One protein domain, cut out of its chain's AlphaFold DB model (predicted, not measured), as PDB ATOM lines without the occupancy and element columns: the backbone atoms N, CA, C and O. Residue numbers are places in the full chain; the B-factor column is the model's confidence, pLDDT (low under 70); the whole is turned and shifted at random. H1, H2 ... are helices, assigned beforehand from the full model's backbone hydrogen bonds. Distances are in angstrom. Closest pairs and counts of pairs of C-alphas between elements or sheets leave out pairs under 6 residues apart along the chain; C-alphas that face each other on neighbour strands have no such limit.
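AT A GLANCE: This is residues 11 to 81 of the 88 residues of an uncharacterized protein of Deltaproteobacteria bacterium (UniProt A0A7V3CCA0). One long helix, H4, runs through the middle of a small all-helix body, with H3 crossing it steeply on one side, H1 near it on the opposite side, and the beginning of H2 packed on it from a third side. Short H5 folds back after H4 and packs on the later part of H2, while the link from H3 to H4 makes the far end of the long axis. The printed part has 71 residues with five named helices, in the order H1 H2 H3 H4 H5, and no named strand. The whole is compact, with a radius of gyration of the C-alphas of 11.7 A and spans of 35 by 24 by 21 A.

HOW THE PARTS SIT: H1, residues 11 to 17, touches no helix. It is close to but not clearly touching H4, residues 55 to 73, at a steep tilt of 55 degrees, opposite ways; their closest C-alphas, those of Leu 14 and Leu 64, are 7.1 A apart. H2, residues 22 to 33, is the hub, touching three helices. With its residues 22 to 26 alone it touches H4 at a steep tilt of 39 degrees, the same way; their closest C-alphas are those of Val 22 and Gly 59, 6.6 A apart. H2 only just touches H3, residues 35 to 48, with 3 pairs of C-alphas within 8 A, the closest being Lys 30 and Leu 38 at 6.5 A. H3 touches H4 with residues 41 to 46 alone, at a steep tilt of 65 degrees, opposite ways; their closest C-alphas, Phe 41 and Val 62, are 5.8 A apart. H5, residues 76 to 80, touches H2, with the C-alphas of Arg 32 and Val 79 closest at 6.0 A. H1 and H3 are apart, and H5 is apart from both. In H1, H2, H3, H4 and H5 every O i to N i+4 pair is within hydrogen-bond range.

IN THESE COORDINATES: H1 begins at C-alpha 11, at (216.681, 342.801, 187.621). From first to last C-alpha H2 is 16.0 A long, H3 20.2 A and H4 26.6 A; H4 begins at C-alpha 55, at (225.948, 324.833, 196.097). H5 ends at C-alpha 80, at (205.841, 332.937, 189.157).

THE WHOLE: The two C-alphas farthest apart, those of Glu 51 and Gly 81, are 35.2 A apart. The printed part has no cut. The links H1 to H2, H2 to H3 and H4 to H5 are tight, and H3 to H4 is short, with 6 residues. The mean pLDDT of the printed part is 79.8; residues 11 to 20 and residue 81 are under 70.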
ATOM      1  N   PHE A  11     215.851 342.573 186.449       68.88
ATOM      2  CA  PHE A  11     216.681 342.801 187.621       68.88
ATOM      3  C   PHE A  11     215.846 343.049 188.883       68.88
ATOM      4  O   PHE A  11     216.130 342.455 189.918       68.88
ATOM      5  N   GLN A  12     214.780 343.850 188.799       69.75
ATOM      6  CA  GLN A  12     213.819 344.014 189.899       69.75
ATOM      7  C   GLN A  12     213.204 342.673 190.303       69.75
ATOM      8  O   GLN A  12     213.218 342.333 191.482       69.75
ATOM      9  N   LEU A  13     212.793 341.868 189.319       67.94
ATOM     10  CA  LEU A  13     212.276 340.525 189.554       67.94
ATOM     11  C   LEU A  13     213.286 339.644 190.282       67.94
ATOM     12  O   LEU A  13     212.957 338.984 191.258       67.94
ATOM     13  N   LEU A  14     214.533 339.653 189.819       66.88
ATOM     14  CA  LEU A  14     215.617 338.919 190.454       66.88
ATOM     15  C   LEU A  14     215.856 339.385 191.885       66.88
ATOM     16  O   LEU A  14     216.191 338.562 192.718       66.88
ATOM     17  N   THR A  15     215.661 340.671 192.178       68.56
ATOM     18  CA  THR A  15     215.850 341.229 193.521       68.56
ATOM     19  C   THR A  15     214.729 340.786 194.464       68.56
ATOM     20  O   THR A  15     215.012 340.384 195.585       68.56
ATOM     21  N   GLU A  16     213.479 340.786 193.993       68.69
ATOM     22  CA  GLU A  16     212.318 340.266 194.734       68.69
ATOM     23  C   GLU A  16     212.428 338.752 194.964       68.69
ATOM     24  O   GLU A  16     212.126 338.249 196.042       68.69
ATOM     25  N   LEU A  17     212.916 338.014 193.963       64.81
ATOM     26  CA  LEU A  17     213.167 336.577 194.063       64.81
ATOM     27  C   LEU A  17     214.403 336.251 194.917       64.81
ATOM     28  O   LEU A  17     214.479 335.151 195.444       64.81
ATOM     29  N   ASN A  18     215.350 337.179 195.089       62.34
ATOM     30  CA  ASN A  18     216.520 337.005 195.961       62.34
ATOM     31  C   ASN A  18     216.142 336.994 197.452       62.34
ATOM     32  O   ASN A  18     216.936 336.574 198.289       62.34
ATOM     33  N   GLU A  19     214.936 337.459 197.795       65.56
ATOM     34  CA  GLU A  19     214.357 337.290 199.134       65.56
ATOM     35  C   GLU A  19     213.770 335.884 199.342       65.56
ATOM     36  O   GLU A  19     213.499 335.486 200.479       65.56
ATOM     37  N   ILE A  20     213.577 335.119 198.261       66.81
ATOM     38  CA  ILE A  20     213.128 333.729 198.316       66.81
ATOM     39  C   ILE A  20     214.343 332.840 198.572       66.81
ATOM     40  O   ILE A  20     215.348 332.902 197.866       66.81
ATOM     41  N   ASP A  21     214.228 331.979 199.582       74.69
ATOM     42  CA  ASP A  21     215.224 330.956 199.889       74.69
ATOM     43  C   ASP A  21     215.560 330.101 198.654       74.69
ATOM     44  O   ASP A  21     214.679 329.741 197.865       74.69
ATOM     45  N   VAL A  22     216.839 329.743 198.500       72.19
ATOM     46  CA  VAL A  22     217.314 329.071 197.288       72.19
ATOM     47  C   VAL A  22     216.591 327.740 197.062       72.19
ATOM     48  O   VAL A  22     216.155 327.441 195.948       72.19
ATOM     49  N   GLY A  23     216.388 326.971 198.132       74.62
ATOM     50  CA  GLY A  23     215.679 325.696 198.075       74.62
ATOM     51  C   GLY A  23     214.199 325.864 197.730       74.62
ATOM     52  O   GLY A  23     213.648 325.076 196.957       74.62
ATOM     53  N   GLN A  24     213.550 326.914 198.240       76.31
ATOM     54  CA  GLN A  24     212.163 327.229 197.877       76.31
ATOM     55  C   GLN A  24     212.018 327.571 196.394       76.31
ATOM     56  O   GLN A  24     211.096 327.083 195.737       76.31
ATOM     57  N   TYR A  25     212.933 328.368 195.847       76.56
ATOM     58  CA  TYR A  25     212.913 328.715 194.430       76.56
ATOM     59  C   TYR A  25     213.140 327.483 193.544       76.56
ATOM     60  O   TYR A  25     212.373 327.254 192.606       76.56
ATOM     61  N   GLN A  26     214.123 326.639 193.872       76.19
ATOM     62  CA  GLN A  26     214.353 325.377 193.160       76.19
ATOM     63  C   GLN A  26     213.111 324.482 193.171       76.19
ATOM     64  O   GLN A  26     212.773 323.886 192.147       76.19
ATOM     65  N   GLN A  27     212.393 324.422 194.293       81.69
ATOM     66  CA  GLN A  27     211.156 323.653 194.387       81.69
ATOM     67  C   GLN A  27     210.053 324.225 193.481       81.69
ATOM     68  O   GLN A  27     209.433 323.465 192.739       81.69
ATOM     69  N   ILE A  28     209.856 325.550 193.464       78.88
ATOM     70  CA  ILE A  28     208.900 326.209 192.552       78.88
ATOM     71  C   ILE A  28     209.239 325.880 191.099       78.88
ATOM     72  O   ILE A  28     208.358 325.509 190.322       78.88
ATOM     73  N   LEU A  29     210.513 325.992 190.721       78.94
ATOM     74  CA  LEU A  29     210.944 325.682 189.365       78.94
ATOM     75  C   LEU A  29     210.728 324.216 189.014       78.94
ATOM     76  O   LEU A  29     210.218 323.922 187.938       78.94
ATOM     77  N   LYS A  30     211.071 323.298 189.917       81.31
ATOM     78  CA  LYS A  30     210.868 321.864 189.714       81.31
ATOM     79  C   LYS A  30     209.391 321.526 189.515       81.31
ATOM     80  O   LYS A  30     209.072 320.738 188.629       81.31
ATOM     81  N   ASP A  31     208.502 322.158 190.277       81.44
ATOM     82  CA  ASP A  31     207.054 321.947 190.180       81.44
ATOM     83  C   ASP A  31     206.448 322.555 188.902       81.44
ATOM     84  O   ASP A  31     205.428 322.070 188.407       81.44
ATOM     85  N   ARG A  32     207.049 323.624 188.361       80.56
ATOM     86  CA  ARG A  32     206.519 324.377 187.208       80.56
ATOM     87  C   ARG A  32     207.135 323.988 185.867       80.56
ATOM     88  O   ARG A  32     206.412 323.879 184.884       80.56
ATOM     89  N   LEU A  33     208.453 323.831 185.824       80.19
ATOM     90  CA  LEU A  33     209.240 323.548 184.619       80.19
ATOM     91  C   LEU A  33     209.578 322.062 184.477       80.19
ATOM     92  O   LEU A  33     209.882 321.609 183.376       80.19
ATOM     93  N   GLY A  34     209.515 321.311 185.576       82.38
ATOM     94  CA  GLY A  34     209.920 319.914 185.630       82.38
ATOM     95  C   GLY A  34     211.397 319.732 186.011       82.38
ATOM     96  O   GLY A  34     212.226 320.629 185.815       82.38
ATOM     97  N   PRO A  35     211.748 318.562 186.574       85.19
ATOM     98  CA  PRO A  35     213.100 318.275 187.048       85.19
ATOM     99  C   PRO A  35     214.136 318.194 185.920       85.19
ATOM    100  O   PRO A  35     215.302 318.497 186.154       85.19
ATOM    101  N   GLU A  36     213.741 317.810 184.704       86.00
ATOM    102  CA  GLU A  36     214.654 317.661 183.570       86.00
ATOM    103  C   GLU A  36     215.215 319.009 183.117       86.00
ATOM    104  O   GLU A  36     216.411 319.124 182.856       86.00
ATOM    105  N   ILE A  37     214.365 320.039 183.053       81.25
ATOM    106  CA  ILE A  37     214.790 321.387 182.668       81.25
ATOM    107  C   ILE A  37     215.748 321.944 183.718       81.25
ATOM    108  O   ILE A  37     216.815 322.440 183.361       81.25
ATOM    109  N   LEU A  38     215.409 321.813 185.003       84.88
ATOM    110  CA  LEU A  38     216.270 322.270 186.094       84.88
ATOM    111  C   LEU A  38     217.650 321.590 186.049       84.88
ATOM    112  O   LEU A  38     218.669 322.275 186.114       84.88
ATOM    113  N   ALA A  39     217.686 320.274 185.824       87.75
ATOM    114  CA  ALA A  39     218.929 319.513 185.726       87.75
ATOM    115  C   ALA A  39     219.837 319.972 184.568       87.75
ATOM    116  O   ALA A  39     221.061 319.917 184.696       87.75
ATOM    117  N   VAL A  40     219.274 320.444 183.445       88.88
ATOM    118  CA  VAL A  40     220.063 321.012 182.334       88.88
ATOM    119  C   VAL A  40     220.786 322.284 182.775       88.88
ATOM    120  O   VAL A  40     221.984 322.418 182.523       88.88
ATOM    121  N   PHE A  41     220.089 323.198 183.456       88.81
ATOM    122  CA  PHE A  41     220.699 324.433 183.954       88.81
ATOM    123  C   PHE A  41     221.759 324.152 185.023       88.81
ATOM    124  O   PHE A  41     222.858 324.692 184.938       88.81
ATOM    125  N   GLU A  42     221.472 323.260 185.973       89.12
ATOM    126  CA  GLU A  42     222.436 322.838 186.999       89.12
ATOM    127  C   GLU A  42     223.696 322.216 186.383       89.12
ATOM    128  O   GLU A  42     224.815 322.558 186.773       89.12
ATOM    129  N   SER A  43     223.525 321.340 185.389       90.88
ATOM    130  CA  SER A  43     224.642 320.698 184.686       90.88
ATOM    131  C   SER A  43     225.500 321.726 183.952       90.88
ATOM    132  O   SER A  43     226.724 321.691 184.062       90.88
ATOM    133  N   TYR A  44     224.867 322.678 183.259       91.00
ATOM    134  CA  TYR A  44     225.581 323.751 182.571       91.00
ATOM    135  C   TYR A  44     226.351 324.645 183.550       91.00
ATOM    136  O   TYR A  44     227.521 324.928 183.313       91.00
ATOM    137  N   CYS A  45     225.743 325.045 184.675       90.69
ATOM    138  CA  CYS A  45     226.413 325.845 185.706       90.69
ATOM    139  C   CYS A  45     227.659 325.141 186.270       90.69
ATOM    140  O   CYS A  45     228.701 325.778 186.414       90.69
ATOM    141  N   ARG A  46     227.583 323.826 186.521       90.44
ATOM    142  CA  ARG A  46     228.742 323.023 186.948       90.44
ATOM    143  C   ARG A  46     229.816 322.904 185.865       90.44
ATOM    144  O   ARG A  46     230.995 322.851 186.190       90.44
ATOM    145  N   GLU A  47     229.438 322.873 184.589       93.38
ATOM    146  CA  GLU A  47     230.397 322.814 183.480       93.38
ATOM    147  C   GLU A  47     231.164 324.133 183.304       93.38
ATOM    148  O   GLU A  47     232.370 324.116 183.059       93.38
ATOM    149  N   ILE A  48     230.493 325.281 183.460       92.12
ATOM    150  CA  ILE A  48     231.129 326.602 183.314       92.12
ATOM    151  C   ILE A  48     231.908 327.045 184.559       92.12
ATOM    152  O   ILE A  48     232.815 327.870 184.441       92.12
ATOM    153  N   MET A  49     231.567 326.519 185.741       91.75
ATOM    154  CA  MET A  49     232.256 326.782 187.009       91.75
ATOM    155  C   MET A  49     232.625 325.468 187.718       91.75
ATOM    156  O   MET A  49     232.112 325.179 188.794       91.75
ATOM    157  N   PRO A  50     233.532 324.662 187.135       90.19
ATOM    158  CA  PRO A  50     233.845 323.321 187.635       90.19
ATOM    159  C   PRO A  50     234.620 323.313 188.960       90.19
ATOM    160  O   PRO A  50     234.668 322.284 189.625       90.19
ATOM    161  N   GLU A  51     235.241 324.435 189.328       93.31
ATOM    162  CA  GLU A  51     235.975 324.602 190.591       93.31
ATOM    163  C   GLU A  51     235.096 325.160 191.723       93.31
ATOM    164  O   GLU A  51     235.552 325.251 192.860       93.31
ATOM    165  N   GLU A  52     233.854 325.559 191.427       92.75
ATOM    166  CA  GLU A  52     232.930 326.052 192.444       92.75
ATOM    167  C   GLU A  52     232.290 324.874 193.187       92.75
ATOM    168  O   GLU A  52     231.564 324.067 192.605       92.75
ATOM    169  N   GLU A  53     232.560 324.789 194.486       87.44
ATOM    170  CA  GLU A  53     232.023 323.749 195.371       87.44
ATOM    171  C   GLU A  53     230.845 324.260 196.215       87.44
ATOM    172  O   GLU A  53     230.185 323.474 196.897       87.44
ATOM    173  N   ASN A  54     230.560 325.567 196.188       87.19
ATOM    174  CA  ASN A  54     229.451 326.148 196.925       87.19
ATOM    175  C   ASN A  54     228.126 325.992 196.160       87.19
ATOM    176  O   ASN A  54     227.833 326.716 195.203       87.19
ATOM    177  N   ASP A  55     227.281 325.084 196.649       82.69
ATOM    178  CA  ASP A  55     225.948 324.833 196.097       82.69
ATOM    179  C   ASP A  55     225.028 326.073 196.141       82.69
ATOM    180  O   ASP A  55     224.160 326.207 195.281       82.69
ATOM    181  N   GLU A  56     225.221 327.022 197.068       82.50
ATOM    182  CA  GLU A  56     224.452 328.280 197.091       82.50
ATOM    183  C   GLU A  56     224.832 329.197 195.921       82.50
ATOM    184  O   GLU A  56     223.964 329.833 195.315       82.50
ATOM    185  N   VAL A  57     226.120 329.249 195.567       85.25
ATOM    186  CA  VAL A  57     226.613 330.037 194.427       85.25
ATOM    187  C   VAL A  57     226.099 329.434 193.124       85.25
ATOM    188  O   VAL A  57     225.536 330.150 192.291       85.25
ATOM    189  N   LEU A  58     226.219 328.112 192.972       84.88
ATOM    190  CA  LEU A  58     225.692 327.389 191.814       84.88
ATOM    191  C   LEU A  58     224.167 327.528 191.709       84.88
ATOM    192  O   LEU A  58     223.656 327.815 190.627       84.88
ATOM    193  N   GLY A  59     223.444 327.402 192.825       82.94
ATOM    194  CA  GLY A  59     222.000 327.620 192.890       82.94
ATOM    195  C   GLY A  59     221.618 329.030 192.440       82.94
ATOM    196  O   GLY A  59     220.783 329.195 191.555       82.94
ATOM    197  N   THR A  60     222.308 330.051 192.947       83.12
ATOM    198  CA  THR A  60     222.081 331.451 192.553       83.12
ATOM    199  C   THR A  60     222.294 331.668 191.050       83.12
ATOM    200  O   THR A  60     221.498 332.342 190.395       83.12
ATOM    201  N   LEU A  61     223.331 331.065 190.465       85.38
ATOM    202  CA  LEU A  61     223.589 331.117 189.022       85.38
ATOM    203  C   LEU A  61     222.469 330.468 188.204       85.38
ATOM    204  O   LEU A  61     221.997 331.065 187.232       85.38
ATOM    205  N   VAL A  62     222.002 329.291 188.623       85.88
ATOM    206  CA  VAL A  62     220.854 328.612 188.005       85.88
ATOM    207  C   VAL A  62     219.616 329.512 188.049       85.88
ATOM    208  O   VAL A  62     218.912 329.651 187.046       85.88
ATOM    209  N   HIS A  63     219.380 330.200 189.169       83.50
ATOM    210  CA  HIS A  63     218.235 331.099 189.331       83.50
ATOM    211  C   HIS A  63     218.310 332.295 188.389       83.50
ATOM    212  O   HIS A  63     217.316 332.646 187.742       83.50
ATOM    213  N   LEU A  64     219.493 332.900 188.270       81.00
ATOM    214  CA  LEU A  64     219.741 334.009 187.353       81.00
ATOM    215  C   LEU A  64     219.485 333.592 185.901       81.00
ATOM    216  O   LEU A  64     218.806 334.311 185.163       81.00
ATOM    217  N   MET A  65     219.980 332.419 185.501       84.06
ATOM    218  CA  MET A  65     219.809 331.899 184.145       84.06
ATOM    219  C   MET A  65     218.345 331.618 183.806       84.06
ATOM    220  O   MET A  65     217.856 332.081 182.773       84.06
ATOM    221  N   ILE A  66     217.639 330.889 184.672       82.25
ATOM    222  CA  ILE A  66     216.242 330.509 184.440       82.25
ATOM    223  C   ILE A  66     215.345 331.741 184.446       82.25
ATOM    224  O   ILE A  66     214.512 331.903 183.555       82.25
ATOM    225  N   THR A  67     215.556 332.663 185.385       78.25
ATOM    226  CA  THR A  67     214.801 333.917 185.406       78.25
ATOM    227  C   THR A  67     215.055 334.729 184.138       78.25
ATOM    228  O   THR A  67     214.102 335.155 183.491       78.25
ATOM    229  N   GLY A  68     216.315 334.890 183.720       76.31
ATOM    230  CA  GLY A  68     216.656 335.582 182.476       76.31
ATOM    231  C   GLY A  68     215.987 334.960 181.245       76.31
ATOM    232  O   GLY A  68     215.429 335.685 180.417       76.31
ATOM    233  N   TYR A  69     215.974 333.626 181.156       80.12
ATOM    234  CA  TYR A  69     215.271 332.887 180.107       80.12
ATOM    235  C   TYR A  69     213.762 333.167 180.121       80.12
ATOM    236  O   TYR A  69     213.210 333.581 179.103       80.12
ATOM    237  N   LEU A  70     213.103 333.025 181.273       76.94
ATOM    238  CA  LEU A  70     211.658 333.235 181.405       76.94
ATOM    239  C   LEU A  70     211.251 334.674 181.079       76.94
ATOM    240  O   LEU A  70     210.216 334.898 180.449       76.94
ATOM    241  N   VAL A  71     212.073 335.659 181.454       73.25
ATOM    242  CA  VAL A  71     211.852 337.051 181.050       73.25
ATOM    243  C   VAL A  71     212.028 337.221 179.545       73.25
ATOM    244  O   VAL A  71     211.214 337.901 178.920       73.25
ATOM    245  N   SER A  72     213.052 336.615 178.937       73.38
ATOM    246  CA  SER A  72     213.291 336.670 177.486       73.38
ATOM    247  C   SER A  72     212.164 336.010 176.678       73.38
ATOM    248  O   SER A  72     211.736 336.558 175.659       73.38
ATOM    249  N   ALA A  73     211.615 334.905 177.179       74.00
ATOM    250  CA  ALA A  73     210.499 334.177 176.580       74.00
ATOM    251  C   ALA A  73     209.119 334.803 176.866       74.00
ATOM    252  O   ALA A  73     208.134 334.403 176.257       74.00
ATOM    253  N   ASN A  74     209.039 335.806 177.753       73.88
ATOM    254  CA  ASN A  74     207.780 336.379 178.252       73.88
ATOM    255  C   ASN A  74     206.882 335.351 178.981       73.88
ATOM    256  O   ASN A  74     205.656 335.440 178.969       73.88
ATOM    257  N   GLU A  75     207.501 334.372 179.643       72.94
ATOM    258  CA  GLU A  75     206.827 333.268 180.343       72.94
ATOM    259  C   GLU A  75     206.888 333.401 181.875       72.94
ATOM    260  O   GLU A  75     206.325 332.580 182.596       72.94
ATOM    261  N   ALA A  76     207.513 334.463 182.398       74.62
ATOM    262  CA  ALA A  76     207.663 334.689 183.841       74.62
ATOM    263  C   ALA A  76     206.326 334.609 184.610       74.62
ATOM    264  O   ALA A  76     206.263 333.998 185.675       74.62
ATOM    265  N   LYS A  77     205.232 335.130 184.037       71.06
ATOM    266  CA  LYS A  77     203.883 335.074 184.632       71.06
ATOM    267  C   LYS A  77     203.354 333.643 184.796       71.06
ATOM    268  O   LYS A  77     202.629 333.364 185.749       71.06
ATOM    269  N   ALA A  78     203.704 332.734 183.886       71.56
ATOM    270  CA  ALA A  78     203.263 331.339 183.932       71.56
ATOM    271  C   ALA A  78     203.969 330.543 185.043       71.56
ATOM    272  O   ALA A  78     203.389 329.610 185.599       71.56
ATOM    273  N   VAL A  79     205.197 330.938 185.385       72.88
ATOM    274  CA  VAL A  79     206.022 330.265 186.396       72.88
ATOM    275  C   VAL A  79     205.829 330.883 187.780       72.88
ATOM    276  O   VAL A  79     205.599 330.153 188.744       72.88
ATOM    277  N   PHE A  80     205.849 332.215 187.880       73.19
ATOM    278  CA  PHE A  80     205.841 332.937 189.157       73.19
ATOM    279  C   PHE A  80     204.479 333.559 189.528       73.19
ATOM    280  O   PHE A  80     204.288 333.994 190.662       73.19
ATOM    281  N   GLY A  81     203.495 333.555 188.617       68.00
ATOM    282  CA  GLY A  81     202.122 334.006 188.872       68.00
ATOM    283  C   GLY A  81     201.803 335.448 188.431       68.00
ATOM    284  O   GLY A  81     202.665 336.171 187.938       68.00
TER     285      GLY A  81